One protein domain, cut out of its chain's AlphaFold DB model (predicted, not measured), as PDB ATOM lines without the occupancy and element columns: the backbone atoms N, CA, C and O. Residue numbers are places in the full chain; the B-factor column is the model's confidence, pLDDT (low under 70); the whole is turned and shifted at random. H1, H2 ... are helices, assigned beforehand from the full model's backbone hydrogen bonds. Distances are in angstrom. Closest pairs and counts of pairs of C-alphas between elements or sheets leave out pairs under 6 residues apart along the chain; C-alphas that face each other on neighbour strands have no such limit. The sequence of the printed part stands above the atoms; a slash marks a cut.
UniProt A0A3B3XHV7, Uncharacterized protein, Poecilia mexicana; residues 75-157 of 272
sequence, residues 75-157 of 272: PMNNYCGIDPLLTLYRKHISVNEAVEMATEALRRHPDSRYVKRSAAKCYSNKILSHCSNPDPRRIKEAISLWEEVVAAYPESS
ATOM      1  N   PRO A  75      54.739 -39.662  69.431       84.25
ATOM      2  CA  PRO A  75      56.028 -39.174  69.904       84.25
ATOM      3  C   PRO A  75      55.935 -37.733  70.420       84.25
ATOM      4  O   PRO A  75      55.416 -36.839  69.742       84.25
ATOM      5  N   MET A  76      56.488 -37.498  71.608       85.94
ATOM      6  CA  MET A  76      56.389 -36.206  72.282       85.94
ATOM      7  C   MET A  76      57.421 -35.216  71.743       85.94
ATOM      8  O   MET A  76      58.620 -35.333  71.999       85.94
ATOM      9  N   ASN A  77      56.937 -34.208  71.020       80.44
ATOM     10  CA  ASN A  77      57.722 -33.096  70.487       80.44
ATOM     11  C   ASN A  77      57.089 -31.742  70.867       80.44
ATOM     12  O   ASN A  77      56.042 -31.692  71.511       80.44
ATOM     13  N   ASN A  78      57.699 -30.630  70.451       69.19
ATOM     14  CA  ASN A  78      57.231 -29.281  70.801       69.19
ATOM     15  C   ASN A  78      55.810 -28.943  70.295       69.19
ATOM     16  O   ASN A  78      55.182 -28.013  70.790       69.19
ATOM     17  N   TYR A  79      55.301 -29.694  69.316       75.38
ATOM     18  CA  TYR A  79      54.015 -29.468  68.651       75.38
ATOM     19  C   TYR A  79      52.973 -30.537  68.994       75.38
ATOM     20  O   TYR A  79      51.898 -30.556  68.399       75.38
ATOM     21  N   CYS A  80      53.245 -31.414  69.968       77.06
ATOM     22  CA  CYS A  80      52.308 -32.469  70.360       77.06
ATOM     23  C   CYS A  80      51.024 -31.942  71.026       77.06
ATOM     24  O   CYS A  80      50.095 -32.709  71.230       77.06
ATOM     25  N   GLY A  81      50.943 -30.649  71.359       83.00
ATOM     26  CA  GLY A  81      49.722 -30.028  71.886       83.00
ATOM     27  C   GLY A  81      49.451 -30.282  73.373       83.00
ATOM     28  O   GLY A  81      48.425 -29.827  73.881       83.00
ATOM     29  N   ILE A  82      50.369 -30.940  74.093       88.44
ATOM     30  CA  ILE A  82      50.201 -31.245  75.522       88.44
ATOM     31  C   ILE A  82      50.060 -29.983  76.390       88.44
ATOM     32  O   ILE A  82      49.174 -29.922  77.238       88.44
ATOM     33  N   ASP A  83      50.864 -28.940  76.157       86.75
ATOM     34  CA  ASP A  83      50.824 -27.692  76.941       86.75
ATOM     35  C   ASP A  83      49.470 -26.950  76.808       86.75
ATOM     36  O   ASP A  83      48.870 -26.588  77.834       86.75
ATOM     37  N   PRO A  84      48.938 -26.732  75.584       85.94
ATOM     38  CA  PRO A  84      47.582 -26.220  75.389       85.94
ATOM     39  C   PRO A  84      46.505 -27.083  76.051       85.94
ATOM     40  O   PRO A  84      45.624 -26.538  76.721       85.94
ATOM     41  N   LEU A  85      46.592 -28.413  75.933       89.88
ATOM     42  CA  LEU A  85      45.594 -29.316  76.505       89.88
ATOM     43  C   LEU A  85      45.611 -29.289  78.041       89.88
ATOM     44  O   LEU A  85      44.571 -29.084  78.663       89.88
ATOM     45  N   LEU A  86      46.784 -29.358  78.673       90.94
ATOM     46  CA  LEU A  86      46.920 -29.198  80.127       90.94
ATOM     47  C   LEU A  86      46.409 -27.830  80.607       90.94
ATOM     48  O   LEU A  86      45.912 -27.689  81.725       90.94
ATOM     49  N   THR A  87      46.517 -26.790  79.780       86.38
ATOM     50  CA  THR A  87      45.953 -25.467  80.087       86.38
ATOM     51  C   THR A  87      44.425 -25.476  80.030       86.38
ATOM     52  O   THR A  87      43.805 -24.940  80.950       86.38
ATOM     53  N   LEU A  88      43.823 -26.112  79.017       85.94
ATOM     54  CA  LEU A  88      42.372 -26.320  78.930       85.94
ATOM     55  C   LEU A  88      41.858 -27.046  80.178       85.94
ATOM     56  O   LEU A  88      40.934 -26.558  80.830       85.94
ATOM     57  N   TYR A  89      42.507 -28.150  80.556       89.62
ATOM     58  CA  TYR A  89      42.111 -28.931  81.724       89.62
ATOM     59  C   TYR A  89      42.124 -28.103  83.005       89.62
ATOM     60  O   TYR A  89      41.125 -28.058  83.718       89.62
ATOM     61  N   ARG A  90      43.221 -27.391  83.281       87.44
ATOM     62  CA  ARG A  90      43.347 -26.588  84.507       87.44
ATOM     63  C   ARG A  90      42.328 -25.456  84.591       87.44
ATOM     64  O   ARG A  90      41.878 -25.146  85.687       87.44
ATOM     65  N   LYS A  91      42.013 -24.807  83.465       82.19
ATOM     66  CA  LYS A  91      41.126 -23.635  83.442       82.19
ATOM     67  C   LYS A  91      39.645 -23.994  83.412       82.19
ATOM     68  O   LYS A  91      38.847 -23.236  83.953       82.19
ATOM     69  N   HIS A  92      39.285 -25.089  82.746       81.25
ATOM     70  CA  HIS A  92      37.895 -25.345  82.359       81.25
ATOM     71  C   HIS A  92      37.371 -26.733  82.740       81.25
ATOM     72  O   HIS A  92      36.172 -26.956  82.617       81.25
ATOM     73  N   ILE A  93      38.227 -27.658  83.189       86.56
ATOM     74  CA  ILE A  93      37.818 -29.035  83.511       86.56
ATOM     75  C   ILE A  93      38.146 -29.374  84.968       86.56
ATOM     76  O   ILE A  93      37.255 -29.436  85.806       86.56
ATOM     77  N   SER A  94      39.416 -29.636  85.273       88.75
ATOM     78  CA  SER A  94      39.887 -30.009  86.605       88.75
ATOM     79  C   SER A  94      41.412 -29.921  86.680       88.75
ATOM     80  O   SER A  94      42.129 -30.480  85.847       88.75
ATOM     81  N   VAL A  95      41.919 -29.259  87.724       89.12
ATOM     82  CA  VAL A  95      43.359 -29.217  88.034       89.12
ATOM     83  C   VAL A  95      43.893 -30.612  88.374       89.12
ATOM     84  O   VAL A  95      45.030 -30.928  88.032       89.12
ATOM     85  N   ASN A  96      43.084 -31.461  89.014       89.81
ATOM     86  CA  ASN A  96      43.485 -32.829  89.341       89.81
ATOM     87  C   ASN A  96      43.593 -33.693  88.083       89.81
ATOM     88  O   ASN A  96      44.624 -34.329  87.900       89.81
ATOM     89  N   GLU A  97      42.609 -33.620  87.179       92.06
ATOM     90  CA  GLU A  97      42.667 -34.356  85.905       92.06
ATOM     91  C   GLU A  97      43.843 -33.874  85.032       92.06
ATOM     92  O   GLU A  97      44.480 -34.675  84.353       92.06
ATOM     93  N   ALA A  98      44.203 -32.583  85.090       93.25
ATOM     94  CA  ALA A  98      45.416 -32.087  84.431       93.25
ATOM     95  C   ALA A  98      46.691 -32.749  84.987       93.25
ATOM     96  O   ALA A  98      47.588 -33.114  84.234       93.25
ATOM     97  N   VAL A  99      46.777 -32.900  86.312       92.38
ATOM     98  CA  VAL A  99      47.924 -33.537  86.973       92.38
ATOM     99  C   VAL A  99      47.979 -35.031  86.680       92.38
ATOM    100  O   VAL A  99      49.068 -35.540  86.434       92.38
ATOM    101  N   GLU A 100      46.841 -35.722  86.646       93.94
ATOM    102  CA  GLU A 100      46.762 -37.129  86.234       93.94
ATOM    103  C   GLU A 100      47.266 -37.309  84.797       93.94
ATOM    104  O   GLU A 100      48.151 -38.130  84.563       93.94
ATOM    105  N   MET A 101      46.804 -36.472  83.861       94.06
ATOM    106  CA  MET A 101      47.292 -36.485  82.479       94.06
ATOM    107  C   MET A 101      48.800 -36.227  82.397       94.06
ATOM    108  O   MET A 101      49.508 -36.931  81.682       94.06
ATOM    109  N   ALA A 102      49.304 -35.219  83.111       94.81
ATOM    110  CA  ALA A 102      50.728 -34.900  83.119       94.81
ATOM    111  C   ALA A 102      51.578 -36.041  83.706       94.81
ATOM    112  O   ALA A 102      52.651 -36.340  83.183       94.81
ATOM    113  N   THR A 103      51.074 -36.697  84.754       94.62
ATOM    114  CA  THR A 103      51.712 -37.869  85.372       94.62
ATOM    115  C   THR A 103      51.766 -39.032  84.383       94.62
ATOM    116  O   THR A 103      52.808 -39.660  84.217       94.62
ATOM    117  N   GLU A 104      50.661 -39.298  83.683       94.94
ATOM    118  CA  GLU A 104      50.590 -40.371  82.691       94.94
ATOM    119  C   GLU A 104      51.486 -40.090  81.478       94.94
ATOM    120  O   GLU A 104      52.187 -40.987  81.006       94.94
ATOM    121  N   ALA A 105      51.546 -38.837  81.017       94.06
ATOM    122  CA  ALA A 105      52.487 -38.419  79.985       94.06
ATOM    123  C   ALA A 105      53.931 -38.719  80.394       94.06
ATOM    124  O   ALA A 105      54.680 -39.305  79.611       94.06
ATOM    125  N   LEU A 106      54.308 -38.353  81.626       93.88
ATOM    126  CA  LEU A 106      55.649 -38.573  82.163       93.88
ATOM    127  C   LEU A 106      55.970 -40.063  82.301       93.88
ATOM    128  O   LEU A 106      57.086 -40.474  82.006       93.88
ATOM    129  N   ARG A 107      54.984 -40.886  82.671       94.75
ATOM    130  CA  ARG A 107      55.134 -42.344  82.744       94.75
ATOM    131  C   ARG A 107      55.361 -42.980  81.370       94.75
ATOM    132  O   ARG A 107      56.174 -43.894  81.261       94.75
ATOM    133  N   ARG A 108      54.632 -42.541  80.335       93.94
ATOM    134  CA  ARG A 108      54.760 -43.080  78.966       93.94
ATOM    135  C   ARG A 108      56.018 -42.583  78.252       93.94
ATOM    136  O   ARG A 108      56.587 -43.321  77.457       93.94
ATOM    137  N   HIS A 109      56.448 -41.355  78.541       91.75
ATOM    138  CA  HIS A 109      57.553 -40.685  77.850       91.75
ATOM    139  C   HIS A 109      58.550 -40.062  78.845       91.75
ATOM    140  O   HIS A 109      58.746 -38.842  78.823       91.75
ATOM    141  N   PRO A 110      59.192 -40.867  79.716       91.25
ATOM    142  CA  PRO A 110      60.021 -40.361  80.814       91.25
ATOM    143  C   PRO A 110      61.239 -39.576  80.332       91.25
ATOM    144  O   PRO A 110      61.635 -38.616  80.981       91.25
ATOM    145  N   ASP A 111      61.793 -39.913  79.168       89.38
ATOM    146  CA  ASP A 111      62.961 -39.228  78.601       89.38
ATOM    147  C   ASP A 111      62.591 -37.967  77.805       89.38
ATOM    148  O   ASP A 111      63.459 -37.197  77.385       89.38
ATOM    149  N   SER A 112      61.295 -37.708  77.598       89.31
ATOM    150  CA  SER A 112      60.866 -36.533  76.848       89.31
ATOM    151  C   SER A 112      61.009 -35.264  77.682       89.31
ATOM    152  O   SER A 112      60.216 -34.970  78.578       89.31
ATOM    153  N   ARG A 113      61.971 -34.425  77.287       86.56
ATOM    154  CA  ARG A 113      62.149 -33.044  77.774       86.56
ATOM    155  C   ARG A 113      60.847 -32.236  77.823       86.56
ATOM    156  O   ARG A 113      60.638 -31.456  78.746       86.56
ATOM    157  N   TYR A 114      59.991 -32.392  76.810       86.38
ATOM    158  CA  TYR A 114      58.773 -31.601  76.665       86.38
ATOM    159  C   TYR A 114      57.779 -32.017  77.737       86.38
ATOM    160  O   TYR A 114      57.243 -31.166  78.435       86.38
ATOM    161  N   VAL A 115      57.642 -33.326  77.942       91.31
ATOM    162  CA  VAL A 115      56.796 -33.890  78.987       91.31
ATOM    163  C   VAL A 115      57.292 -33.529  80.377       91.31
ATOM    164  O   VAL A 115      56.481 -33.081  81.180       91.31
ATOM    165  N   LYS A 116      58.599 -33.637  80.655       91.94
ATOM    166  CA  LYS A 116      59.168 -33.208  81.945       91.94
ATOM    167  C   LYS A 116      58.811 -31.756  82.250       91.94
ATOM    168  O   LYS A 116      58.289 -31.460  83.319       91.94
ATOM    169  N   ARG A 117      59.001 -30.860  81.276       90.31
ATOM    170  CA  ARG A 117      58.672 -29.433  81.403       90.31
ATOM    171  C   ARG A 117      57.168 -29.193  81.575       90.31
ATOM    172  O   ARG A 117      56.775 -28.409  82.437       90.31
ATOM    173  N   SER A 118      56.319 -29.867  80.802       90.38
ATOM    174  CA  SER A 118      54.856 -29.781  80.917       90.38
ATOM    175  C   SER A 118      54.349 -30.295  82.267       90.38
ATOM    176  O   SER A 118      53.507 -29.648  82.897       90.38
ATOM    177  N   ALA A 119      54.895 -31.412  82.749       93.62
ATOM    178  CA  ALA A 119      54.576 -31.986  84.049       93.62
ATOM    179  C   ALA A 119      55.033 -31.076  85.190       93.62
ATOM    180  O   ALA A 119      54.217 -30.743  86.048       93.62
ATOM    181  N   ALA A 120      56.268 -30.569  85.137       93.50
ATOM    182  CA  ALA A 120      56.795 -29.607  86.101       93.50
ATOM    183  C   ALA A 120      55.892 -28.369  86.204       93.50
ATOM    184  O   ALA A 120      55.436 -28.016  87.293       93.50
ATOM    185  N   LYS A 121      55.515 -27.767  85.063       91.25
ATOM    186  CA  LYS A 121      54.536 -26.668  85.020       91.25
ATOM    187  C   LYS A 121      53.213 -27.080  85.662       91.25
ATOM    188  O   LYS A 121      52.669 -26.325  86.468       91.25
ATOM    189  N   CYS A 122      52.652 -28.231  85.301       92.12
ATOM    190  CA  CYS A 122      51.354 -28.664  85.810       92.12
ATOM    191  C   CYS A 122      51.375 -28.859  87.334       92.12
ATOM    192  O   CYS A 122      50.500 -28.342  88.033       92.12
ATOM    193  N   TYR A 123      52.411 -29.520  87.853       92.88
ATOM    194  CA  TYR A 123      52.601 -29.753  89.282       92.88
ATOM    195  C   TYR A 123      52.785 -28.438  90.038       92.88
ATOM    196  O   TYR A 123      52.070 -28.206  91.014       92.88
ATOM    197  N   SER A 124      53.643 -27.533  89.549       92.75
ATOM    198  CA  SER A 124      53.832 -26.207  90.148       92.75
ATOM    199  C   SER A 124      52.532 -25.434  90.262       92.75
ATOM    200  O   SER A 124      52.245 -24.859  91.305       92.75
ATOM    201  N   ASN A 125      51.707 -25.443  89.214       89.50
ATOM    202  CA  ASN A 125      50.436 -24.728  89.243       89.50
ATOM    203  C   ASN A 125      49.468 -25.298  90.285       89.50
ATOM    204  O   ASN A 125      48.755 -24.525  90.917       89.50
ATOM    205  N   LYS A 126      49.454 -26.620  90.499       89.81
ATOM    206  CA  LYS A 126      48.657 -27.225  91.574       89.81
ATOM    207  C   LYS A 126      49.200 -26.829  92.949       89.81
ATOM    208  O   LYS A 126      48.441 -26.325  93.769       89.81
ATOM    209  N   ILE A 127      50.505 -26.990  93.168       90.88
ATOM    210  CA  ILE A 127      51.196 -26.708  94.440       90.88
ATOM    211  C   ILE A 127      51.070 -25.240  94.857       90.88
ATOM    212  O   ILE A 127      50.849 -24.942  96.028       90.88
ATOM    213  N   LEU A 128      51.224 -24.317  93.908       87.69
ATOM    214  CA  LEU A 128      51.201 -22.877  94.169       87.69
ATOM    215  C   LEU A 128      49.777 -22.299  94.188       87.69
ATOM    216  O   LEU A 128      49.602 -21.128  94.519       87.69
ATOM    217  N   SER A 129      48.754 -23.094  93.851       82.19
ATOM    218  CA  SER A 129      47.358 -22.660  93.958       82.19
ATOM    219  C   SER A 129      46.908 -22.558  95.422       82.19
ATOM    220  O   SER A 129      47.303 -23.359  96.268       82.19
ATOM    221  N   HIS A 130      46.035 -21.590  95.723       60.19
ATOM    222  CA  HIS A 130      45.545 -21.273  97.076       60.19
ATOM    223  C   HIS A 130      44.744 -22.396  97.773       60.19
ATOM    224  O   HIS A 130      44.305 -22.216  98.905       60.19
ATOM    225  N   CYS A 131      44.532 -23.543  97.120       52.12
ATOM    226  CA  CYS A 131      43.592 -24.579  97.549       52.12
ATOM    227  C   CYS A 131      44.260 -25.875  98.034       52.12
ATOM    228  O   CYS A 131      43.597 -26.909  98.090       52.12
ATOM    229  N   SER A 132      45.553 -25.867  98.370       57.28
ATOM    230  CA  SER A 132      46.197 -27.083  98.874       57.28
ATOM    231  C   SER A 132      47.270 -26.813  99.924       57.28
ATOM    232  O   SER A 132      48.019 -25.848  99.815       57.28
ATOM    233  N   ASN A 133      47.352 -27.709 100.914       68.75
ATOM    234  CA  ASN A 133      48.589 -28.022 101.629       68.75
ATOM    235  C   ASN A 133      49.250 -29.169 100.851       68.75
ATOM    236  O   ASN A 133      48.933 -30.334 101.107       68.75
ATOM    237  N   PRO A 134      50.044 -28.871  99.809       74.06
ATOM    238  CA  PRO A 134      50.615 -29.895  98.951       74.06
ATOM    239  C   PRO A 134      51.544 -30.806  99.753       74.06
ATOM    240  O   PRO A 134      52.351 -30.341 100.556       74.06
ATOM    241  N   ASP A 135      51.432 -32.112  99.511       84.62
ATOM    242  CA  ASP A 135      52.331 -33.118 100.078       84.62
ATOM    243  C   ASP A 135      53.795 -32.739  99.769       84.62
ATOM    244  O   ASP A 135      54.135 -32.571  98.589       84.62
ATOM    245  N   PRO A 136      54.682 -32.638 100.782       88.81
ATOM    246  CA  PRO A 136      56.105 -32.373 100.582       88.81
ATOM    247  C   PRO A 136      56.767 -33.276  99.536       88.81
ATOM    248  O   PRO A 136      57.679 -32.834  98.839       88.81
ATOM    249  N   ARG A 137      56.304 -34.524  99.373       89.62
ATOM    250  CA  ARG A 137      56.800 -35.439  98.332       89.62
ATOM    251  C   ARG A 137      56.518 -34.911  96.928       89.62
ATOM    252  O   ARG A 137      57.407 -34.938  96.084       89.62
ATOM    253  N   ARG A 138      55.315 -34.378  96.695       88.06
ATOM    254  CA  ARG A 138      54.919 -33.787  95.407       88.06
ATOM    255  C   ARG A 138      55.665 -32.492  95.119       88.06
ATOM    256  O   ARG A 138      55.994 -32.228  93.968       88.06
ATOM    257  N   ILE A 139      55.974 -31.710  96.156       92.25
ATOM    258  CA  ILE A 139      56.822 -30.522  96.004       92.25
ATOM    259  C   ILE A 139      58.231 -30.927  95.565       92.25
ATOM    260  O   ILE A 139      58.735 -30.392  94.582       92.25
ATOM    261  N   LYS A 140      58.839 -31.915  96.236       94.31
ATOM    262  CA  LYS A 140      60.166 -32.439  95.870       94.31
ATOM    263  C   LYS A 140      60.197 -33.020  94.454       94.31
ATOM    264  O   LYS A 140      61.145 -32.763  93.724       94.31
ATOM    265  N   GLU A 141      59.156 -33.747  94.052       92.50
ATOM    266  CA  GLU A 141      59.011 -34.271  92.686       92.50
ATOM    267  C   GLU A 141      58.983 -33.137  91.645       92.50
ATOM    268  O   GLU A 141      59.715 -33.178  90.660       92.50
ATOM    269  N   ALA A 142      58.193 -32.082  91.886       94.25
ATOM    270  CA  ALA A 142      58.135 -30.923  90.996       94.25
ATOM    271  C   ALA A 142      59.472 -30.166  90.926       94.25
ATOM    272  O   ALA A 142      59.873 -29.740  89.845       94.25
ATOM    273  N   ILE A 143      60.162 -30.015  92.062       94.94
ATOM    274  CA  ILE A 143      61.504 -29.419  92.140       94.94
ATOM    275  C   ILE A 143      62.496 -30.224  91.300       94.94
ATOM    276  O   ILE A 143      63.152 -29.638  90.450       94.94
ATOM    277  N   SER A 144      62.548 -31.549  91.475       94.44
ATOM    278  CA  SER A 144      63.452 -32.429  90.718       94.44
ATOM    279  C   SER A 144      63.241 -32.287  89.212       94.44
ATOM    280  O   SER A 144      64.199 -32.138  88.459       94.44
ATOM    281  N   LEU A 145      61.982 -32.257  88.758       93.62
ATOM    282  CA  LEU A 145      61.671 -32.056  87.342       93.62
ATOM    283  C   LEU A 145      62.147 -30.689  86.831       93.62
ATOM    284  O   LEU A 145      62.643 -30.599  85.710       93.62
ATOM    285  N   TRP A 146      62.005 -29.626  87.627       93.06
ATOM    286  CA  TRP A 146      62.509 -28.304  87.254       93.06
ATOM    287  C   TRP A 146      64.033 -28.232  87.251       93.06
ATOM    288  O   TRP A 146      64.585 -27.625  86.338       93.06
ATOM    289  N   GLU A 147      64.707 -28.863  88.210       91.75
ATOM    290  CA  GLU A 147      66.169 -28.964  88.253       91.75
ATOM    291  C   GLU A 147      66.695 -29.697  87.008       91.75
ATOM    292  O   GLU A 147      67.597 -29.195  86.342       91.75
ATOM    293  N   GLU A 148      66.070 -30.811  86.610       91.00
ATOM    294  CA  GLU A 148      66.403 -31.516  85.365       91.00
ATOM    295  C   GLU A 148      66.162 -30.656  84.115       91.00
ATOM    296  O   GLU A 148      66.983 -30.649  83.195       91.00
ATOM    297  N   VAL A 149      65.048 -29.918  84.062       89.12
ATOM    298  CA  VAL A 149      64.739 -29.018  82.939       89.12
ATOM    299  C   VAL A 149      65.755 -27.877  82.865       89.12
ATOM    300  O   VAL A 149      66.249 -27.582  81.783       89.12
ATOM    301  N   VAL A 150      66.101 -27.248  83.986       86.62
ATOM    302  CA  VAL A 150      67.080 -26.151  84.032       86.62
ATOM    303  C   VAL A 150      68.483 -26.658  83.689       86.62
ATOM    304  O   VAL A 150      69.179 -26.022  82.905       86.62
ATOM    305  N   ALA A 151      68.887 -27.828  84.193       87.06
ATOM    306  CA  ALA A 151      70.184 -28.427  83.877       87.06
ATOM    307  C   ALA A 151      70.313 -28.796  82.389       87.06
ATOM    308  O   ALA A 151      71.367 -28.604  81.787       87.06
ATOM    309  N   ALA A 152      69.234 -29.292  81.777       84.31
ATOM    310  CA  ALA A 152      69.211 -29.611  80.352       84.31
ATOM    311  C   ALA A 152      69.168 -28.364  79.445       84.31
ATOM    312  O   ALA A 152      69.515 -28.462  78.267       84.31
ATOM    313  N   TYR A 153      68.738 -27.208  79.969       77.19
ATOM    314  CA  TYR A 153      68.623 -25.950  79.228       77.19
ATOM    315  C   TYR A 153      69.200 -24.785  80.045       77.19
ATOM    316  O   TYR A 153      68.460 -24.140  80.794       77.19
ATOM    317  N   PRO A 154      70.487 -24.446  79.849       68.69
ATOM    318  CA  PRO A 154      71.081 -23.239  80.429       68.69
ATOM    319  C   PRO A 154      70.272 -21.967  80.103       68.69
ATOM    320  O   PRO A 154      70.085 -21.114  80.969       68.69
ATOM    321  N   GLU A 155      69.662 -21.932  78.909       68.75
ATOM    322  CA  GLU A 155      68.714 -20.910  78.426       68.75
ATOM    323  C   GLU A 155      67.283 -21.049  78.990       68.75
ATOM    324  O   GLU A 155      66.308 -20.556  78.413       68.75
ATOM    325  N   SER A 156      67.104 -21.798  80.083       72.19
ATOM    326  CA  SER A 156      65.825 -21.886  80.796       72.19
ATOM    327  C   SER A 156      65.315 -20.488  81.126       72.19
ATOM    328  O   SER A 156      66.073 -19.594  81.515       72.19
ATOM    329  N   SER A 157      64.011 -20.274  80.937       82.06
ATOM    330  CA  SER A 157      63.490 -18.914  81.030       82.06
ATOM    331  C   SER A 157      63.532 -18.435  82.478       82.06
ATOM    332  O   SER A 157      63.366 -19.217  83.417       82.06
TER     333      SER A 157
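Overview. This is residues 75 to 157 of the 272 residues of an uncharacterized protein of Poecilia mexicana (UniProt A0A3B3XHV7). Three helices, H1, H2 and H3, form an up-and-down bundle, each running against the one before, and H4 folds back along H3 on the side away from H1 and H2. The printed part has 83 residues, with four named helices, H1 to H4 in order, and no named strand: all helix. It is compact, with a radius of gyration of the C-alphas of 12.3 A, and spans 31 by 25 by 23 A.

Arrangement. H1, residues 82 to 93, and H2, residues 95 to 108, form a hairpin; H1 touches H2 with residues 86 to 90 alone, closest at the C-alphas of Tyr 89 and Ala 98, 5.3 A. H3, residues 113 to 127, is the hub and forms a hairpin with H2, closest at the C-alphas of Ala 102 and Ala 119, 4.9 A. H1 touches H3 with residues 82 to 86 alone, closest at the C-alphas of Asp 83 and Ser 118, 6.0 A. H4, residues 136 to 152, forms a hairpin with H3 at 35.1 degrees, only just steep; the closest C-alphas, of Ala 120 and Ala 142, are 5.2 A apart. H4 is apart from H1 and H2. In H1 to H4 every O i to N i+4 pair is within hydrogen-bond range.

Along the chain. H1 begins at C-alpha 82 (50.201, -31.245, 75.522) and is 14.9 A long; H2 is 20.1 A, H3 20.9 A and H4 24.3 A, ending at C-alpha 152 (69.211, -29.611, 80.352).

Size, cuts and confidence. The printed part has no cut and no long link. Residues 78, 130 to 133 and 154 to 155 are under pLDDT 70.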